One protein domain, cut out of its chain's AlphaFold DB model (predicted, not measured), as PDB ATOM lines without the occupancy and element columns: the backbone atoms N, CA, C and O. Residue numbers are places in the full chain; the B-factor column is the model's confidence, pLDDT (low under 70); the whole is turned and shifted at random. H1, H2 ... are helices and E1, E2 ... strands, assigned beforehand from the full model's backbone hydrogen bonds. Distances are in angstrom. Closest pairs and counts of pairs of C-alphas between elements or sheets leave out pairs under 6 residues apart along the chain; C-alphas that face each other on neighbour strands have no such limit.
ATOM      1  N   LEU A   4       7.159 -24.262  26.200       75.38
ATOM      2  CA  LEU A   4       5.745 -24.627  26.118       75.38
ATOM      3  C   LEU A   4       5.472 -25.639  24.999       75.38
ATOM      4  O   LEU A   4       4.701 -26.571  25.198       75.38
ATOM      5  N   TYR A   5       6.135 -25.488  23.850       76.81
ATOM      6  CA  TYR A   5       6.000 -26.432  22.746       76.81
ATOM      7  C   TYR A   5       6.471 -27.837  23.144       76.81
ATOM      8  O   TYR A   5       5.785 -28.816  22.870       76.81
ATOM      9  N   LYS A   6       7.607 -27.942  23.844       82.31
ATOM     10  CA  LYS A   6       8.138 -29.236  24.305       82.31
ATOM     11  C   LYS A   6       7.205 -29.906  25.313       82.31
ATOM     12  O   LYS A   6       6.987 -31.106  25.223       82.31
ATOM     13  N   ILE A   7       6.656 -29.138  26.256       83.25
ATOM     14  CA  ILE A   7       5.744 -29.661  27.286       83.25
ATOM     15  C   ILE A   7       4.425 -30.110  26.663       83.25
ATOM     16  O   ILE A   7       3.923 -31.178  26.988       83.25
ATOM     17  N   ALA A   8       3.873 -29.318  25.749       77.56
ATOM     18  CA  ALA A   8       2.617 -29.650  25.097       77.56
ATOM     19  C   ALA A   8       2.709 -30.949  24.281       77.56
ATOM     20  O   ALA A   8       1.741 -31.689  24.230       77.56
ATOM     21  N   GLN A   9       3.872 -31.305  23.726       79.88
ATOM     22  CA  GLN A   9       4.061 -32.612  23.078       79.88
ATOM     23  C   GLN A   9       3.944 -33.817  24.035       79.88
ATOM     24  O   GLN A   9       3.906 -34.952  23.566       79.88
ATOM     25  N   LEU A  10       3.904 -33.595  25.351       88.94
ATOM     26  CA  LEU A  10       3.764 -34.639  26.370       88.94
ATOM     27  C   LEU A  10       2.314 -34.841  26.833       88.94
ATOM     28  O   LEU A  10       2.085 -35.654  27.726       88.94
ATOM     29  N   VAL A  11       1.352 -34.089  26.289       89.94
ATOM     30  CA  VAL A  11      -0.050 -34.142  26.722       89.94
ATOM     31  C   VAL A  11      -0.994 -34.387  25.551       89.94
ATOM     32  O   VAL A  11      -0.857 -33.795  24.485       89.94
ATOM     33  N   ASP A  12      -2.003 -35.226  25.776       91.19
ATOM     34  CA  ASP A  12      -3.062 -35.499  24.794       91.19
ATOM     35  C   ASP A  12      -4.234 -34.511  24.899       91.19
ATOM     36  O   ASP A  12      -5.022 -34.361  23.964       91.19
ATOM     37  N   LEU A  13      -4.375 -33.853  26.052       94.56
ATOM     38  CA  LEU A  13      -5.509 -33.006  26.406       94.56
ATOM     39  C   LEU A  13      -5.018 -31.661  26.939       94.56
ATOM     40  O   LEU A  13      -4.218 -31.603  27.872       94.56
ATOM     41  N   LEU A  14      -5.536 -30.584  26.357       94.94
ATOM     42  CA  LEU A  14      -5.290 -29.213  26.785       94.94
ATOM     43  C   LEU A  14      -6.594 -28.587  27.266       94.94
ATOM     44  O   LEU A  14      -7.615 -28.646  26.581       94.94
ATOM     45  N   PHE A  15      -6.531 -27.939  28.423       94.75
ATOM     46  CA  PHE A  15      -7.619 -27.141  28.970       94.75
ATOM     47  C   PHE A  15      -7.275 -25.669  28.832       94.75
ATOM     48  O   PHE A  15      -6.118 -25.293  29.022       94.75
ATOM     49  N   GLY A  16      -8.268 -24.831  28.559       95.00
ATOM     50  CA  GLY A  16      -8.042 -23.399  28.669       95.00
ATOM     51  C   GLY A  16      -9.240 -22.541  28.324       95.00
ATOM     52  O   GLY A  16     -10.206 -22.995  27.705       95.00
ATOM     53  N   ASN A  17      -9.137 -21.278  28.718       95.81
ATOM     54  CA  ASN A  17     -10.055 -20.236  28.287       95.81
ATOM     55  C   ASN A  17      -9.732 -19.717  26.877       95.81
ATOM     56  O   ASN A  17      -8.776 -20.147  26.223       95.81
ATOM     57  N   GLU A  18     -10.516 -18.745  26.406       95.31
ATOM     58  CA  GLU A  18     -10.368 -18.153  25.077       95.31
ATOM     59  C   GLU A  18      -8.955 -17.610  24.820       95.31
ATOM     60  O   GLU A  18      -8.445 -17.698  23.703       95.31
ATOM     61  N   ASN A  19      -8.320 -17.005  25.824       94.06
ATOM     62  CA  ASN A  19      -6.997 -16.401  25.677       94.06
ATOM     63  C   ASN A  19      -5.897 -17.461  25.663       94.06
ATOM     64  O   ASN A  19      -4.996 -17.394  24.829       94.06
ATOM     65  N   GLU A  20      -5.985 -18.446  26.553       93.94
ATOM     66  CA  GLU A  20      -4.989 -19.512  26.695       93.94
ATOM     67  C   GLU A  20      -4.935 -20.396  25.452       93.94
ATOM     68  O   GLU A  20      -3.856 -20.620  24.904       93.94
ATOM     69  N   VAL A  21      -6.093 -20.824  24.941       95.38
ATOM     70  CA  VAL A  21      -6.157 -21.658  23.732       95.38
ATOM     71  C   VAL A  21      -5.582 -20.912  22.527       95.38
ATOM     72  O   VAL A  21      -4.790 -21.478  21.772       95.38
ATOM     73  N   ARG A  22      -5.902 -19.621  22.366       94.50
ATOM     74  CA  ARG A  22      -5.325 -18.788  21.296       94.50
ATOM     75  C   ARG A  22      -3.819 -18.603  21.454       94.50
ATOM     76  O   ARG A  22      -3.099 -18.647  20.458       94.50
ATOM     77  N   PHE A  23      -3.335 -18.423  22.680       91.62
ATOM     78  CA  PHE A  23      -1.907 -18.284  22.959       91.62
ATOM     79  C   PHE A  23      -1.137 -19.564  22.615       91.62
ATOM     80  O   PHE A  23      -0.134 -19.504  21.903       91.62
ATOM     81  N   VAL A  24      -1.635 -20.726  23.049       91.62
ATOM     82  CA  VAL A  24      -1.031 -22.027  22.725       91.62
ATOM     83  C   VAL A  24      -1.070 -22.279  21.218       91.62
ATOM     84  O   VAL A  24      -0.054 -22.653  20.638       91.62
ATOM     85  N   ALA A  25      -2.200 -22.002  20.558       92.69
ATOM     86  CA  ALA A  25      -2.318 -22.126  19.108       92.69
ATOM     87  C   ALA A  25      -1.306 -21.234  18.379       92.69
ATOM     88  O   ALA A  25      -0.628 -21.694  17.460       92.69
ATOM     89  N   SER A  26      -1.151 -19.978  18.808       91.12
ATOM     90  CA  SER A  26      -0.179 -19.050  18.223       91.12
ATOM     91  C   SER A  26       1.259 -19.538  18.398       91.12
ATOM     92  O   SER A  26       2.029 -19.534  17.437       91.12
ATOM     93  N   ALA A  27       1.603 -20.064  19.577       88.69
ATOM     94  CA  ALA A  27       2.900 -20.694  19.821       88.69
ATOM     95  C   ALA A  27       3.146 -21.928  18.932       88.69
ATOM     96  O   ALA A  27       4.298 -22.292  18.693       88.69
ATOM     97  N   TRP A  28       2.078 -22.541  18.418       89.00
ATOM     98  CA  TRP A  28       2.108 -23.670  17.490       89.00
ATOM     99  C   TRP A  28       2.112 -23.267  16.006       89.00
ATOM    100  O   TRP A  28       2.115 -24.135  15.137       89.00
ATOM    101  N   GLY A  29       2.129 -21.966  15.703       90.94
ATOM    102  CA  GLY A  29       2.135 -21.444  14.333       90.94
ATOM    103  C   GLY A  29       0.755 -21.072  13.786       90.94
ATOM    104  O   GLY A  29       0.625 -20.797  12.590       90.94
ATOM    105  N   TRP A  30      -0.284 -21.036  14.626       92.75
ATOM    106  CA  TRP A  30      -1.575 -20.476  14.236       92.75
ATOM    107  C   TRP A  30      -1.477 -18.952  14.109       92.75
ATOM    108  O   TRP A  30      -1.310 -18.230  15.089       92.75
ATOM    109  N   ASN A  31      -1.636 -18.453  12.886       86.62
ATOM    110  CA  ASN A  31      -1.608 -17.017  12.577       86.62
ATOM    111  C   ASN A  31      -3.015 -16.391  12.592       86.62
ATOM    112  O   ASN A  31      -3.265 -15.376  11.935       86.62
ATOM    113  N   GLY A  32      -3.969 -17.069  13.231       71.25
ATOM    114  CA  GLY A  32      -5.387 -16.853  12.998       71.25
ATOM    115  C   GLY A  32      -5.912 -15.535  13.550       71.25
ATOM    116  O   GLY A  32      -5.671 -15.159  14.691       71.25
ATOM    117  N   ARG A  33      -6.707 -14.868  12.709       72.31
ATOM    118  CA  ARG A  33      -7.582 -13.735  13.049       72.31
ATOM    119  C   ARG A  33      -8.979 -14.202  13.509       72.31
ATOM    120  O   ARG A  33      -9.914 -13.410  13.485       72.31
ATOM    121  N   GLY A  34      -9.116 -15.494  13.823       80.19
ATOM    122  CA  GLY A  34     -10.368 -16.161  14.192       80.19
ATOM    123  C   GLY A  34     -10.634 -16.154  15.695       80.19
ATOM    124  O   GLY A  34      -9.889 -15.546  16.472       80.19
ATOM    125  N   ASP A  35     -11.702 -16.832  16.106       92.31
ATOM    126  CA  ASP A  35     -12.076 -16.935  17.514       92.31
ATOM    127  C   ASP A  35     -11.313 -18.064  18.246       92.31
ATOM    128  O   ASP A  35     -10.380 -18.679  17.723       92.31
ATOM    129  N   ALA A  36     -11.653 -18.308  19.513       95.31
ATOM    130  CA  ALA A  36     -11.011 -19.360  20.299       95.31
ATOM    131  C   ALA A  36     -11.366 -20.782  19.830       95.31
ATOM    132  O   ALA A  36     -10.569 -21.700  20.025       95.31
ATOM    133  N   LEU A  37     -12.529 -20.976  19.204       96.31
ATOM    134  CA  LEU A  37     -12.926 -22.270  18.658       96.31
ATOM    135  C   LEU A  37     -12.125 -22.590  17.392       96.31
ATOM    136  O   LEU A  37     -11.697 -23.731  17.222       96.31
ATOM    137  N   ASP A  38     -11.834 -21.590  16.559       95.62
ATOM    138  CA  ASP A  38     -10.922 -21.737  15.417       95.62
ATOM    139  C   ASP A  38      -9.515 -22.163  15.866       95.62
ATOM    140  O   ASP A  38      -8.898 -23.052  15.267       95.62
ATOM    141  N   ALA A  39      -9.012 -21.557  16.947       95.88
ATOM    142  CA  ALA A  39      -7.738 -21.930  17.558       95.88
ATOM    143  C   ALA A  39      -7.763 -23.369  18.102       95.88
ATOM    144  O   ALA A  39      -6.826 -24.138  17.869       95.88
ATOM    145  N   ALA A  40      -8.852 -23.757  18.775       96.94
ATOM    146  CA  ALA A  40      -9.046 -25.113  19.282       96.94
ATOM    147  C   ALA A  40      -9.084 -26.150  18.147       96.94
ATOM    148  O   ALA A  40      -8.410 -27.173  18.224       96.94
ATOM    149  N   LEU A  41      -9.810 -25.871  17.059       96.38
ATOM    150  CA  LEU A  41      -9.857 -26.716  15.861       96.38
ATOM    151  C   LEU A  41      -8.489 -26.859  15.202       96.38
ATOM    152  O   LEU A  41      -8.122 -27.947  14.755       96.38
ATOM    153  N   TYR A  42      -7.721 -25.772  15.135       95.25
ATOM    154  CA  TYR A  42      -6.362 -25.820  14.616       95.25
ATOM    155  C   TYR A  42      -5.476 -26.757  15.450       95.25
ATOM    156  O   TYR A  42      -4.826 -27.631  14.875       95.25
ATOM    157  N   LEU A  43      -5.487 -26.613  16.780       94.56
ATOM    158  CA  LEU A  43      -4.723 -27.476  17.685       94.56
ATOM    159  C   LEU A  43      -5.205 -28.929  17.633       94.56
ATOM    160  O   LEU A  43      -4.387 -29.846  17.626       94.56
ATOM    161  N   ALA A  44      -6.511 -29.160  17.516       95.81
ATOM    162  CA  ALA A  44      -7.058 -30.508  17.445       95.81
ATOM    163  C   ALA A  44      -6.586 -31.281  16.204       95.81
ATOM    164  O   ALA A  44      -6.345 -32.486  16.266       95.81
ATOM    165  N   ARG A  45      -6.351 -30.584  15.085       94.19
ATOM    166  CA  ARG A  45      -5.724 -31.168  13.885       94.19
ATOM    167  C   ARG A  45      -4.247 -31.523  14.076       94.19
ATOM    168  O   ARG A  45      -3.719 -32.285  13.275       94.19
ATOM    169  N   GLN A  46      -3.594 -30.990  15.109       92.00
ATOM    170  CA  GLN A  46      -2.226 -31.358  15.496       92.00
ATOM    171  C   GLN A  46      -2.182 -32.581  16.426       92.00
ATOM    172  O   GLN A  46      -1.098 -32.986  16.832       92.00
ATOM    173  N   GLY A  47      -3.337 -33.174  16.751       92.38
ATOM    174  CA  GLY A  47      -3.445 -34.373  17.587       92.38
ATOM    175  C   GLY A  47      -3.920 -34.116  19.016       92.38
ATOM    176  O   GLY A  47      -4.128 -35.072  19.756       92.38
ATOM    177  N   PHE A  48      -4.145 -32.859  19.401       95.06
ATOM    178  CA  PHE A  48      -4.659 -32.532  20.729       95.06
ATOM    179  C   PHE A  48      -6.166 -32.779  20.848       95.06
ATOM    180  O   PHE A  48      -6.938 -32.606  19.906       95.06
ATOM    181  N   THR A  49      -6.610 -33.110  22.051       96.69
ATOM    182  CA  THR A  49      -7.984 -32.850  22.482       96.69
ATOM    183  C   THR A  49      -7.995 -31.513  23.210       96.69
ATOM    184  O   THR A  49      -7.152 -31.276  24.071       96.69
ATOM    185  N   ILE A  50      -8.920 -30.622  22.866       97.69
ATOM    186  CA  ILE A  50      -9.028 -29.296  23.479       97.69
ATOM    187  C   ILE A  50     -10.329 -29.208  24.259       97.69
ATOM    188  O   ILE A  50     -11.400 -29.347  23.678       97.69
ATOM    189  N   ALA A  51     -10.235 -28.928  25.551       97.88
ATOM    190  CA  ALA A  51     -11.352 -28.599  26.422       97.88
ATOM    191  C   ALA A  51     -11.364 -27.077  26.659       97.88
ATOM    192  O   ALA A  51     -10.687 -26.553  27.546       97.88
ATOM    193  N   LEU A  52     -12.104 -26.369  25.808       97.94
ATOM    194  CA  LEU A  52     -12.263 -24.918  25.824       97.94
ATOM    195  C   LEU A  52     -13.405 -24.528  26.770       97.94
ATOM    196  O   LEU A  52     -14.529 -25.000  26.608       97.94
ATOM    197  N   HIS A  53     -13.157 -23.607  27.695       96.56
ATOM    198  CA  HIS A  53     -14.212 -22.970  28.487       96.56
ATOM    199  C   HIS A  53     -14.266 -21.470  28.193       96.56
ATOM    200  O   HIS A  53     -13.254 -20.787  28.204       96.56
ATOM    201  N   THR A  54     -15.452 -20.945  27.908       94.50
ATOM    202  CA  THR A  54     -15.667 -19.531  27.573       94.50
ATOM    203  C   THR A  54     -16.765 -18.952  28.454       94.50
ATOM    204  O   THR A  54     -17.465 -19.671  29.169       94.50
ATOM    205  N   HIS A  55     -16.961 -17.641  28.374       90.12
ATOM    206  CA  HIS A  55     -18.051 -16.967  29.079       90.12
ATOM    207  C   HIS A  55     -19.464 -17.278  28.534       90.12
ATOM    208  O   HIS A  55     -20.450 -16.965  29.205       90.12
ATOM    209  N   GLU A  56     -19.586 -17.859  27.334       93.06
ATOM    210  CA  GLU A  56     -20.885 -18.178  26.707       93.06
ATOM    211  C   GLU A  56     -21.138 -19.680  26.565       93.06
ATOM    212  O   GLU A  56     -22.280 -20.139  26.594       93.06
ATOM    213  N   TYR A  57     -20.076 -20.460  26.409       96.75
ATOM    214  CA  TYR A  57     -20.137 -21.895  26.175       96.75
ATOM    215  C   TYR A  57     -18.858 -22.596  26.629       96.75
ATOM    216  O   TYR A  57     -17.810 -21.982  26.802       96.75
ATOM    217  N   SER A  58     -18.913 -23.913  26.712       98.12
ATOM    218  CA  SER A  58     -17.738 -24.775  26.763       98.12
ATOM    219  C   SER A  58     -17.743 -25.715  25.564       98.12
ATOM    220  O   SER A  58     -18.815 -26.090  25.081       98.12
ATOM    221  N   ALA A  59     -16.572 -26.108  25.083       98.38
ATOM    222  CA  ALA A  59     -16.448 -27.031  23.973       98.38
ATOM    223  C   ALA A  59     -15.330 -28.048  24.189       98.38
ATOM    224  O   ALA A  59     -14.258 -27.711  24.681       98.38
ATOM    225  N   GLU A  60     -15.572 -29.278  23.756       98.50
ATOM    226  CA  GLU A  60     -14.535 -30.276  23.538       98.50
ATOM    227  C   GLU A  60     -14.313 -30.402  22.033       98.50
ATOM    228  O   GLU A  60     -15.257 -30.631  21.270       98.50
ATOM    229  N   VAL A  61     -13.064 -30.247  21.609       98.06
ATOM    230  CA  VAL A  61     -12.653 -30.375  20.216       98.06
ATOM    231  C   VAL A  61     -11.644 -31.503  20.104       98.06
ATOM    232  O   VAL A  61     -10.588 -31.467  20.732       98.06
ATOM    233  N   ARG A  62     -11.960 -32.503  19.282       95.81
ATOM    234  CA  ARG A  62     -11.086 -33.652  19.028       95.81
ATOM    235  C   ARG A  62     -11.086 -33.973  17.544       95.81
ATOM    236  O   ARG A  62     -12.133 -34.285  16.972       95.81
ATOM    237  N   ASN A  63      -9.911 -33.928  16.916       91.06
ATOM    238  CA  ASN A  63      -9.760 -33.989  15.460       91.06
ATOM    239  C   ASN A  63     -10.613 -32.907  14.760       91.06
ATOM    240  O   ASN A  63     -10.277 -31.727  14.803       91.06
ATOM    241  N   SER A  64     -11.731 -33.308  14.148       89.25
ATOM    242  CA  SER A  64     -12.713 -32.424  13.498       89.25
ATOM    243  C   SER A  64     -14.077 -32.425  14.197       89.25
ATOM    244  O   SER A  64     -15.007 -31.788  13.710       89.25
ATOM    245  N   SER A  65     -14.226 -33.167  15.299       95.31
ATOM    246  CA  SER A  65     -15.462 -33.209  16.077       95.31
ATOM    247  C   SER A  65     -15.476 -32.082  17.101       95.31
ATOM    248  O   SER A  65     -14.464 -31.822  17.755       95.31
ATOM    249  N   VAL A  66     -16.631 -31.433  17.234       98.00
ATOM    250  CA  VAL A  66     -16.883 -30.376  18.211       98.00
ATOM    251  C   VAL A  66     -18.130 -30.755  18.992       98.00
ATOM    252  O   VAL A  66     -19.213 -30.859  18.421       98.00
ATOM    253  N   THR A  67     -17.980 -30.915  20.301       98.38
ATOM    254  CA  THR A  67     -19.110 -30.969  21.231       98.38
ATOM    255  C   THR A  67     -19.165 -29.645  21.964       98.38
ATOM    256  O   THR A  67     -18.165 -29.236  22.544       98.38
ATOM    257  N   LYS A  68     -20.307 -28.957  21.928       98.06
ATOM    258  CA  LYS A  68     -20.483 -27.625  22.515       98.06
ATOM    259  C   LYS A  68     -21.667 -27.638  23.475       98.06
ATOM    260  O   LYS A  68     -22.720 -28.172  23.140       98.06
ATOM    261  N   VAL A  69     -21.495 -27.030  24.644       98.38
ATOM    262  CA  VAL A  69     -22.533 -26.888  25.675       98.38
ATOM    263  C   VAL A  69     -22.603 -25.424  26.091       98.38
ATOM    264  O   VAL A  69     -21.575 -24.806  26.356       98.38
ATOM    265  N   GLU A  70     -23.805 -24.855  26.131       96.69
ATOM    266  CA  GLU A  70     -24.012 -23.480  26.594       96.69
ATOM    267  C   GLU A  70     -23.751 -23.347  28.098       96.69
ATOM    268  O   GLU A  70     -24.046 -24.247  28.889       96.69
ATOM    269  N   VAL A  71     -23.218 -22.195  28.503       93.62
ATOM    270  CA  VAL A  71     -22.963 -21.879  29.909       93.62
ATOM    271  C   VAL A  71     -24.026 -20.906  30.405       93.62
ATOM    272  O   VAL A  71     -24.281 -19.857  29.813       93.62
ATOM    273  N   LYS A  72     -24.635 -21.219  31.552       91.62
ATOM    274  CA  LYS A  72     -25.576 -20.308  32.207       91.62
ATOM    275  C   LYS A  72     -24.818 -19.173  32.897       91.62
ATOM    276  O   LYS A  72     -24.063 -19.413  33.837       91.62
ATOM    277  N   LYS A  73     -25.089 -17.929  32.492       91.25
ATOM    278  CA  LYS A  73     -24.519 -16.736  33.134       91.25
ATOM    279  C   LYS A  73     -25.013 -16.604  34.579       91.25
ATOM    280  O   LYS A  73     -26.206 -16.733  34.861       91.25
ATOM    281  N   VAL A  74     -24.081 -16.331  35.487       92.94
ATOM    282  CA  VAL A  74     -24.328 -16.076  36.912       92.94
ATOM    283  C   VAL A  74     -23.474 -14.898  37.372       92.94
ATOM    284  O   VAL A  74     -22.441 -14.620  36.771       92.94
ATOM    285  N   THR A  75     -23.882 -14.221  38.445       94.38
ATOM    286  CA  THR A  75     -23.038 -13.217  39.107       94.38
ATOM    287  C   THR A  75     -22.130 -13.930  40.112       94.38
ATOM    288  O   THR A  75     -22.639 -14.417  41.127       94.38
ATOM    289  N   PRO A  76     -20.817 -14.050  39.849       93.19
ATOM    290  CA  PRO A  76     -19.917 -14.782  40.728       93.19
ATOM    291  C   PRO A  76     -19.711 -14.030  42.049       93.19
ATOM    292  O   PRO A  76     -19.584 -12.808  42.068       93.19
ATOM    293  N   LYS A  77     -19.627 -14.770  43.159       95.31
ATOM    294  CA  LYS A  77     -19.144 -14.261  44.455       95.31
ATOM    295  C   LYS A  77     -17.622 -14.358  44.572       95.31
ATOM    296  O   LYS A  77     -17.013 -13.596  45.314       95.31
ATOM    297  N   ARG A  78     -17.018 -15.286  43.825       92.56
ATOM    298  CA  ARG A  78     -15.570 -15.472  43.663       92.56
ATOM    299  C   ARG A  78     -15.263 -15.846  42.217       92.56
ATOM    300  O   ARG A  78     -16.031 -16.581  41.607       92.56
ATOM    301  N   LEU A  79     -14.140 -15.367  41.687       91.94
ATOM    302  CA  LEU A  79     -13.687 -15.715  40.333       91.94
ATOM    303  C   LEU A  79     -12.355 -16.472  40.342       91.94
ATOM    304  O   LEU A  79     -12.141 -17.361  39.522       91.94
ATOM    305  N   THR A  80     -11.477 -16.156  41.295       93.31
ATOM    306  CA  THR A  80     -10.193 -16.840  41.456       93.31
ATOM    307  C   THR A  80     -10.400 -18.341  41.631       93.31
ATOM    308  O   THR A  80     -11.142 -18.765  42.524       93.31
ATOM    309  N   GLY A  81      -9.736 -19.111  40.765       93.75
ATOM    310  CA  GLY A  81      -9.778 -20.571  40.700       93.75
ATOM    311  C   GLY A  81     -11.006 -21.170  40.005       93.75
ATOM    312  O   GLY A  81     -11.202 -22.380  40.063       93.75
ATOM    313  N   ALA A  82     -11.839 -20.363  39.332       94.38
ATOM    314  CA  ALA A  82     -12.978 -20.877  38.564       94.38
ATOM    315  C   ALA A  82     -12.537 -21.817  37.427       94.38
ATOM    316  O   ALA A  82     -13.130 -22.879  37.250       94.38
ATOM    317  N   GLY A  83     -11.469 -21.450  36.707       94.81
ATOM    318  CA  GLY A  83     -10.860 -22.304  35.683       94.81
ATOM    319  C   GLY A  83     -10.312 -23.602  36.275       94.81
ATOM    320  O   GLY A  83     -10.596 -24.674  35.753       94.81
ATOM    321  N   ASP A  84      -9.631 -23.533  37.423       95.62
ATOM    322  CA  ASP A  84      -9.104 -24.720  38.110       95.62
ATOM    323  C   ASP A  84     -10.224 -25.679  38.533       95.62
ATOM    324  O   ASP A  84     -10.131 -26.888  38.316       95.62
ATOM    325  N   ALA A  85     -11.311 -25.142  39.097       96.31
ATOM    326  CA  ALA A  85     -12.489 -25.918  39.472       96.31
ATOM    327  C   ALA A  85     -13.139 -26.586  38.251       96.31
ATOM    328  O   ALA A  85     -13.517 -27.756  38.316       96.31
ATOM    329  N   TRP A  86     -13.232 -25.860  37.134       97.62
ATOM    330  CA  TRP A  86     -13.750 -26.387  35.876       97.62
ATOM    331  C   TRP A  86     -12.874 -27.526  35.336       97.62
ATOM    332  O   TRP A  86     -13.379 -28.613  35.058       97.62
ATOM    333  N   CYS A  87     -11.555 -27.319  35.262       97.06
ATOM    334  CA  CYS A  87     -10.590 -28.321  34.808       97.06
ATOM    335  C   CYS A  87     -10.620 -29.577  35.687       97.06
ATOM    336  O   CYS A  87     -10.651 -30.691  35.170       97.06
ATOM    337  N   ALA A  88     -10.665 -29.416  37.013       97.12
ATOM    338  CA  ALA A  88     -10.743 -30.538  37.942       97.12
ATOM    339  C   ALA A  88     -12.020 -31.371  37.734       97.12
ATOM    340  O   ALA A  88     -11.955 -32.599  37.689       97.12
ATOM    341  N   ALA A  89     -13.169 -30.713  37.558       98.06
ATOM    342  CA  ALA A  89     -14.444 -31.382  37.307       98.06
ATOM    343  C   ALA A  89     -14.480 -32.093  35.944       98.06
ATOM    344  O   ALA A  89     -14.979 -33.217  35.833       98.06
ATOM    345  N   TYR A  90     -13.899 -31.482  34.912       98.06
ATOM    346  CA  TYR A  90     -13.735 -32.137  33.620       98.06
ATOM    347  C   TYR A  90     -12.842 -33.381  33.734       98.06
ATOM    348  O   TYR A  90     -13.207 -34.449  33.252       98.06
ATOM    349  N   CYS A  91     -11.680 -33.280  34.386       97.19
ATOM    350  CA  CYS A  91     -10.791 -34.426  34.595       97.19
ATOM    351  C   CYS A  91     -11.493 -35.553  35.357       97.19
ATOM    352  O   CYS A  91     -11.376 -36.714  34.976       97.19
ATOM    353  N   TYR A  92     -12.248 -35.218  36.405       98.06
ATOM    354  CA  TYR A  92     -13.026 -36.195  37.164       98.06
ATOM    355  C   TYR A  92     -13.987 -36.983  36.260       98.06
ATOM    356  O   TYR A  92     -13.949 -38.211  36.246       98.06
ATOM    357  N   SER A  93     -14.798 -36.281  35.466       97.88
ATOM    358  CA  SER A  93     -15.764 -36.900  34.544       97.88
ATOM    359  C   SER A  93     -15.083 -37.673  33.406       97.88
ATOM    360  O   SER A  93     -15.533 -38.753  33.028       97.88
ATOM    361  N   LEU A  94     -13.926 -37.204  32.923       96.88
ATOM    362  CA  LEU A  94     -13.089 -37.946  31.975       96.88
ATOM    363  C   LEU A  94     -12.636 -39.296  32.537       96.88
ATOM    364  O   LEU A  94     -12.774 -40.312  31.858       96.88
ATOM    365  N   PHE A  95     -12.130 -39.327  33.770       96.75
ATOM    366  CA  PHE A  95     -11.716 -40.576  34.417       96.75
ATOM    367  C   PHE A  95     -12.897 -41.469  34.814       96.75
ATOM    368  O   PHE A  95     -12.712 -42.673  34.981       96.75
ATOM    369  N   HIS A  96     -14.102 -40.908  34.926       96.75
ATOM    370  CA  HIS A  96     -15.332 -41.671  35.131       96.75
ATOM    371  C   HIS A  96     -15.845 -42.354  33.851       96.75
ATOM    372  O   HIS A  96     -16.675 -43.257  33.929       96.75
ATOM    373  N   GLY A  97     -15.325 -41.973  32.678       96.88
ATOM    374  CA  GLY A  97     -15.751 -42.518  31.388       96.88
ATOM    375  C   GLY A  97     -16.984 -41.834  30.794       96.88
ATOM    376  O   GLY A  97     -17.557 -42.366  29.844       96.88
ATOM    377  N   ASP A  98     -17.371 -40.669  31.318       97.88
ATOM    378  CA  ASP A  98     -18.467 -39.851  30.787       97.88
ATOM    379  C   ASP A  98     -18.167 -39.409  29.351       97.88
ATOM    380  O   ASP A  98     -17.004 -39.230  28.993       97.88
ATOM    381  N   ASP A  99     -19.186 -39.182  28.522       97.75
ATOM    382  CA  ASP A  99     -19.005 -38.624  27.178       97.75
ATOM    383  C   ASP A  99     -18.689 -37.113  27.193       97.75
ATOM    384  O   ASP A  99     -18.758 -36.443  28.223       97.75
ATOM    385  N   ALA A 100     -18.327 -36.545  26.038       97.62
ATOM    386  CA  ALA A 100     -17.949 -35.132  25.933       97.62
ATOM    387  C   ALA A 100     -19.050 -34.175  26.423       97.62
ATOM    388  O   ALA A 100     -18.763 -33.171  27.072       97.62
ATOM    389  N   GLN A 101     -20.319 -34.478  26.145       98.19
ATOM    390  CA  GLN A 101     -21.426 -33.613  26.532       98.19
ATOM    391  C   GLN A 101     -21.668 -33.667  28.043       98.19
ATOM    392  O   GLN A 101     -21.900 -32.626  28.668       98.19
ATOM    393  N   GLN A 102     -21.566 -34.856  28.633       98.38
ATOM    394  CA  GLN A 102     -21.640 -35.075  30.073       98.38
ATOM    395  C   GLN A 102     -20.478 -34.384  30.799       98.38
ATOM    396  O   GLN A 102     -20.730 -33.609  31.723       98.38
ATOM    397  N   ARG A 103     -19.236 -34.562  30.323       98.19
ATOM    398  CA  ARG A 103     -18.035 -33.907  30.875       98.19
ATOM    399  C   ARG A 103     -18.177 -32.390  30.928       98.19
ATOM    400  O   ARG A 103     -17.996 -31.778  31.980       98.19
ATOM    401  N   LEU A 104     -18.543 -31.779  29.800       98.38
ATOM    402  CA  LEU A 104     -18.716 -30.330  29.687       98.38
ATOM    403  C   LEU A 104     -19.843 -29.823  30.596       98.38
ATOM    404  O   LEU A 104     -19.667 -28.836  31.310       98.38
ATOM    405  N   SER A 105     -20.987 -30.511  30.610       98.31
ATOM    406  CA  SER A 105     -22.131 -30.128  31.447       98.31
ATOM    407  C   SER A 105     -21.794 -30.203  32.936       98.31
ATOM    408  O   SER A 105     -22.108 -29.279  33.688       98.31
ATOM    409  N   PHE A 106     -21.111 -31.270  33.356       98.38
ATOM    410  CA  PHE A 106     -20.670 -31.448  34.735       98.38
ATOM    411  C   PHE A 106     -19.659 -30.374  35.143       98.38
ATOM    412  O   PHE A 106     -19.835 -29.726  36.175       98.38
ATOM    413  N   ALA A 107     -18.644 -30.121  34.313       98.25
ATOM    414  CA  ALA A 107     -17.639 -29.099  34.579       98.25
ATOM    415  C   ALA A 107     -18.246 -27.690  34.680       98.25
ATOM    416  O   ALA A 107     -17.908 -26.933  35.595       98.25
ATOM    417  N   ASN A 108     -19.199 -27.358  33.804       97.81
ATOM    418  CA  ASN A 108     -19.922 -26.087  33.846       97.81
ATOM    419  C   ASN A 108     -20.718 -25.921  35.141       97.81
ATOM    420  O   ASN A 108     -20.637 -24.872  35.784       97.81
ATOM    421  N   GLU A 109     -21.479 -26.941  35.544       97.38
ATOM    422  CA  GLU A 109     -22.286 -26.869  36.762       97.38
ATOM    423  C   GLU A 109     -21.401 -26.833  38.015       97.38
ATOM    424  O   GLU A 109     -21.662 -26.051  38.931       97.38
ATOM    425  N   TYR A 110     -20.302 -27.589  38.032       97.38
ATOM    426  CA  TYR A 110     -19.342 -27.569  39.132       97.38
ATOM    427  C   TYR A 110     -18.679 -26.195  39.283       97.38
ATOM    428  O   TYR A 110     -18.670 -25.622  40.375       97.38
ATOM    429  N   ALA A 111     -18.176 -25.621  38.186       96.38
ATOM    430  CA  ALA A 111     -17.584 -24.286  38.192       96.38
ATOM    431  C   ALA A 111     -18.606 -23.214  38.597       96.38
ATOM    432  O   ALA A 111     -18.282 -22.308  39.363       96.38
ATOM    433  N   LYS A 112     -19.863 -23.342  38.157       95.81
ATOM    434  CA  LYS A 112     -20.962 -22.470  38.583       95.81
ATOM    435  C   LYS A 112     -21.197 -22.545  40.094       95.81
ATOM    436  O   LYS A 112     -21.305 -21.503  40.737       95.81
ATOM    437  N   LEU A 113     -21.282 -23.745  40.670       95.81
ATOM    438  CA  LEU A 113     -21.435 -23.911  42.118       95.81
ATOM    439  C   LEU A 113     -20.247 -23.299  42.860       95.81
ATOM    440  O   LEU A 113     -20.440 -22.510  43.783       95.81
ATOM    441  N   TYR A 114     -19.031 -23.571  42.387       95.75
ATOM    442  CA  TYR A 114     -17.804 -23.017  42.944       95.75
ATOM    443  C   TYR A 114     -17.827 -21.485  43.011       95.75
ATOM    444  O   TYR A 114     -17.564 -20.919  44.073       95.75
ATOM    445  N   VAL A 115     -18.181 -20.798  41.919       95.75
ATOM    446  CA  VAL A 115     -18.193 -19.323  41.902       95.75
ATOM    447  C   VAL A 115     -19.327 -18.712  42.730       95.75
ATOM    448  O   VAL A 115     -19.265 -17.527  43.063       95.75
ATOM    449  N   LEU A 116     -20.358 -19.490  43.079       95.75
ATOM    450  CA  LEU A 116     -21.499 -19.059  43.899       95.75
ATOM    451  C   LEU A 116     -21.326 -19.339  45.401       95.75
ATOM    452  O   LEU A 116     -22.042 -18.740  46.221       95.75
ATOM    453  N   CYS A 117     -20.396 -20.217  45.776       90.38
ATOM    454  CA  CYS A 117     -20.044 -20.487  47.167       90.38
ATOM    455  C   CYS A 117     -19.255 -19.314  47.776       90.38
ATOM    456  O   CYS A 117     -18.364 -18.745  47.142       90.38
TER     457      CYS A 117
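AT A GLANCE: This is residues 4 to 117 of the 119 residues of the protein "PfkB domain-containing protein" of Candidatus Marsarchaeota G1 archaeon OSP_B (UniProt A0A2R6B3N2). A four-strand sheet forms the middle layer, with the helices H2 and H3 over one face and the helical hairpin of H4 and H5 over the other, three layers in all. H1, a short helix at the first printed residues, lies off to one side near H2. The printed part has 114 residues, with five named helices and four named strands in the order H1 E1 H2 H3 E2 E3 E4 H4 H5; the class is mixed, helices and strands. The sheet runs E1 E2 E3 E4 and is mixed, E1 and E2 parallel and the other neighbours antiparallel. The whole is compact, with a radius of gyration of the C-alphas of 13.7 A and spans of 39 by 30 by 24 A.

IN THESE COORDINATES: Find C-alpha 4 at (5.745, -24.627, 26.118), where H1, residues 4 to 8, begins and runs 6.0 A. E1, residues 13 to 16, covers 10.2 A, H2, residues 18 to 27, 14.5 A, and H3, residues 36 to 44, 12.2 A. Next come E2, residues 49 to 53, 13.1 A; E3, residues 57 to 62, 16.5 A; and E4, residues 65 to 70, 16.7 A. H4, residues 82 to 96, runs 21.2 A from (-12.978, -20.877, 38.564), and H5, residues 100 to 116, runs 24.4 A to (-21.499, -19.059, 43.899).

HOW THE PARTS SIT: Begin in the sheet: N 14 and O 49 of E1 and E2 are 2.9 A apart, within hydrogen-bond range. E1, H2 H3, E2 is a strand-helix-strand unit, two parallel neighbour strands with helices between, its crossover right-handed. E2 E3 E4 is a meander, each strand the antiparallel neighbour of the one before; look at N 50 and O 61, 2.8 A, and N 58 and O 69, 2.8 A. H3 is over E2 and E3 at a height over the sheet of 8.1 A. H2, on the same face, touches H3, their closest C-alphas, Glu 18 and Ala 36, 5.0 A apart. On the opposite face H4 and H5 touch, C-alphas 89 and 107 being closest at 4.8 A, opposite ways at a tilt of 37 degrees, only just steep. In each of the five helices every O i to N i+4 pair is within hydrogen-bond range.

THE WHOLE: The C-alphas of Gly 29 and Cys 117, the two farthest apart, are 39.6 A apart. The printed part has no cut; E4 to H4 is a long link of 11 residues. Its mean pLDDT is 93.8, and no printed residue is under 70.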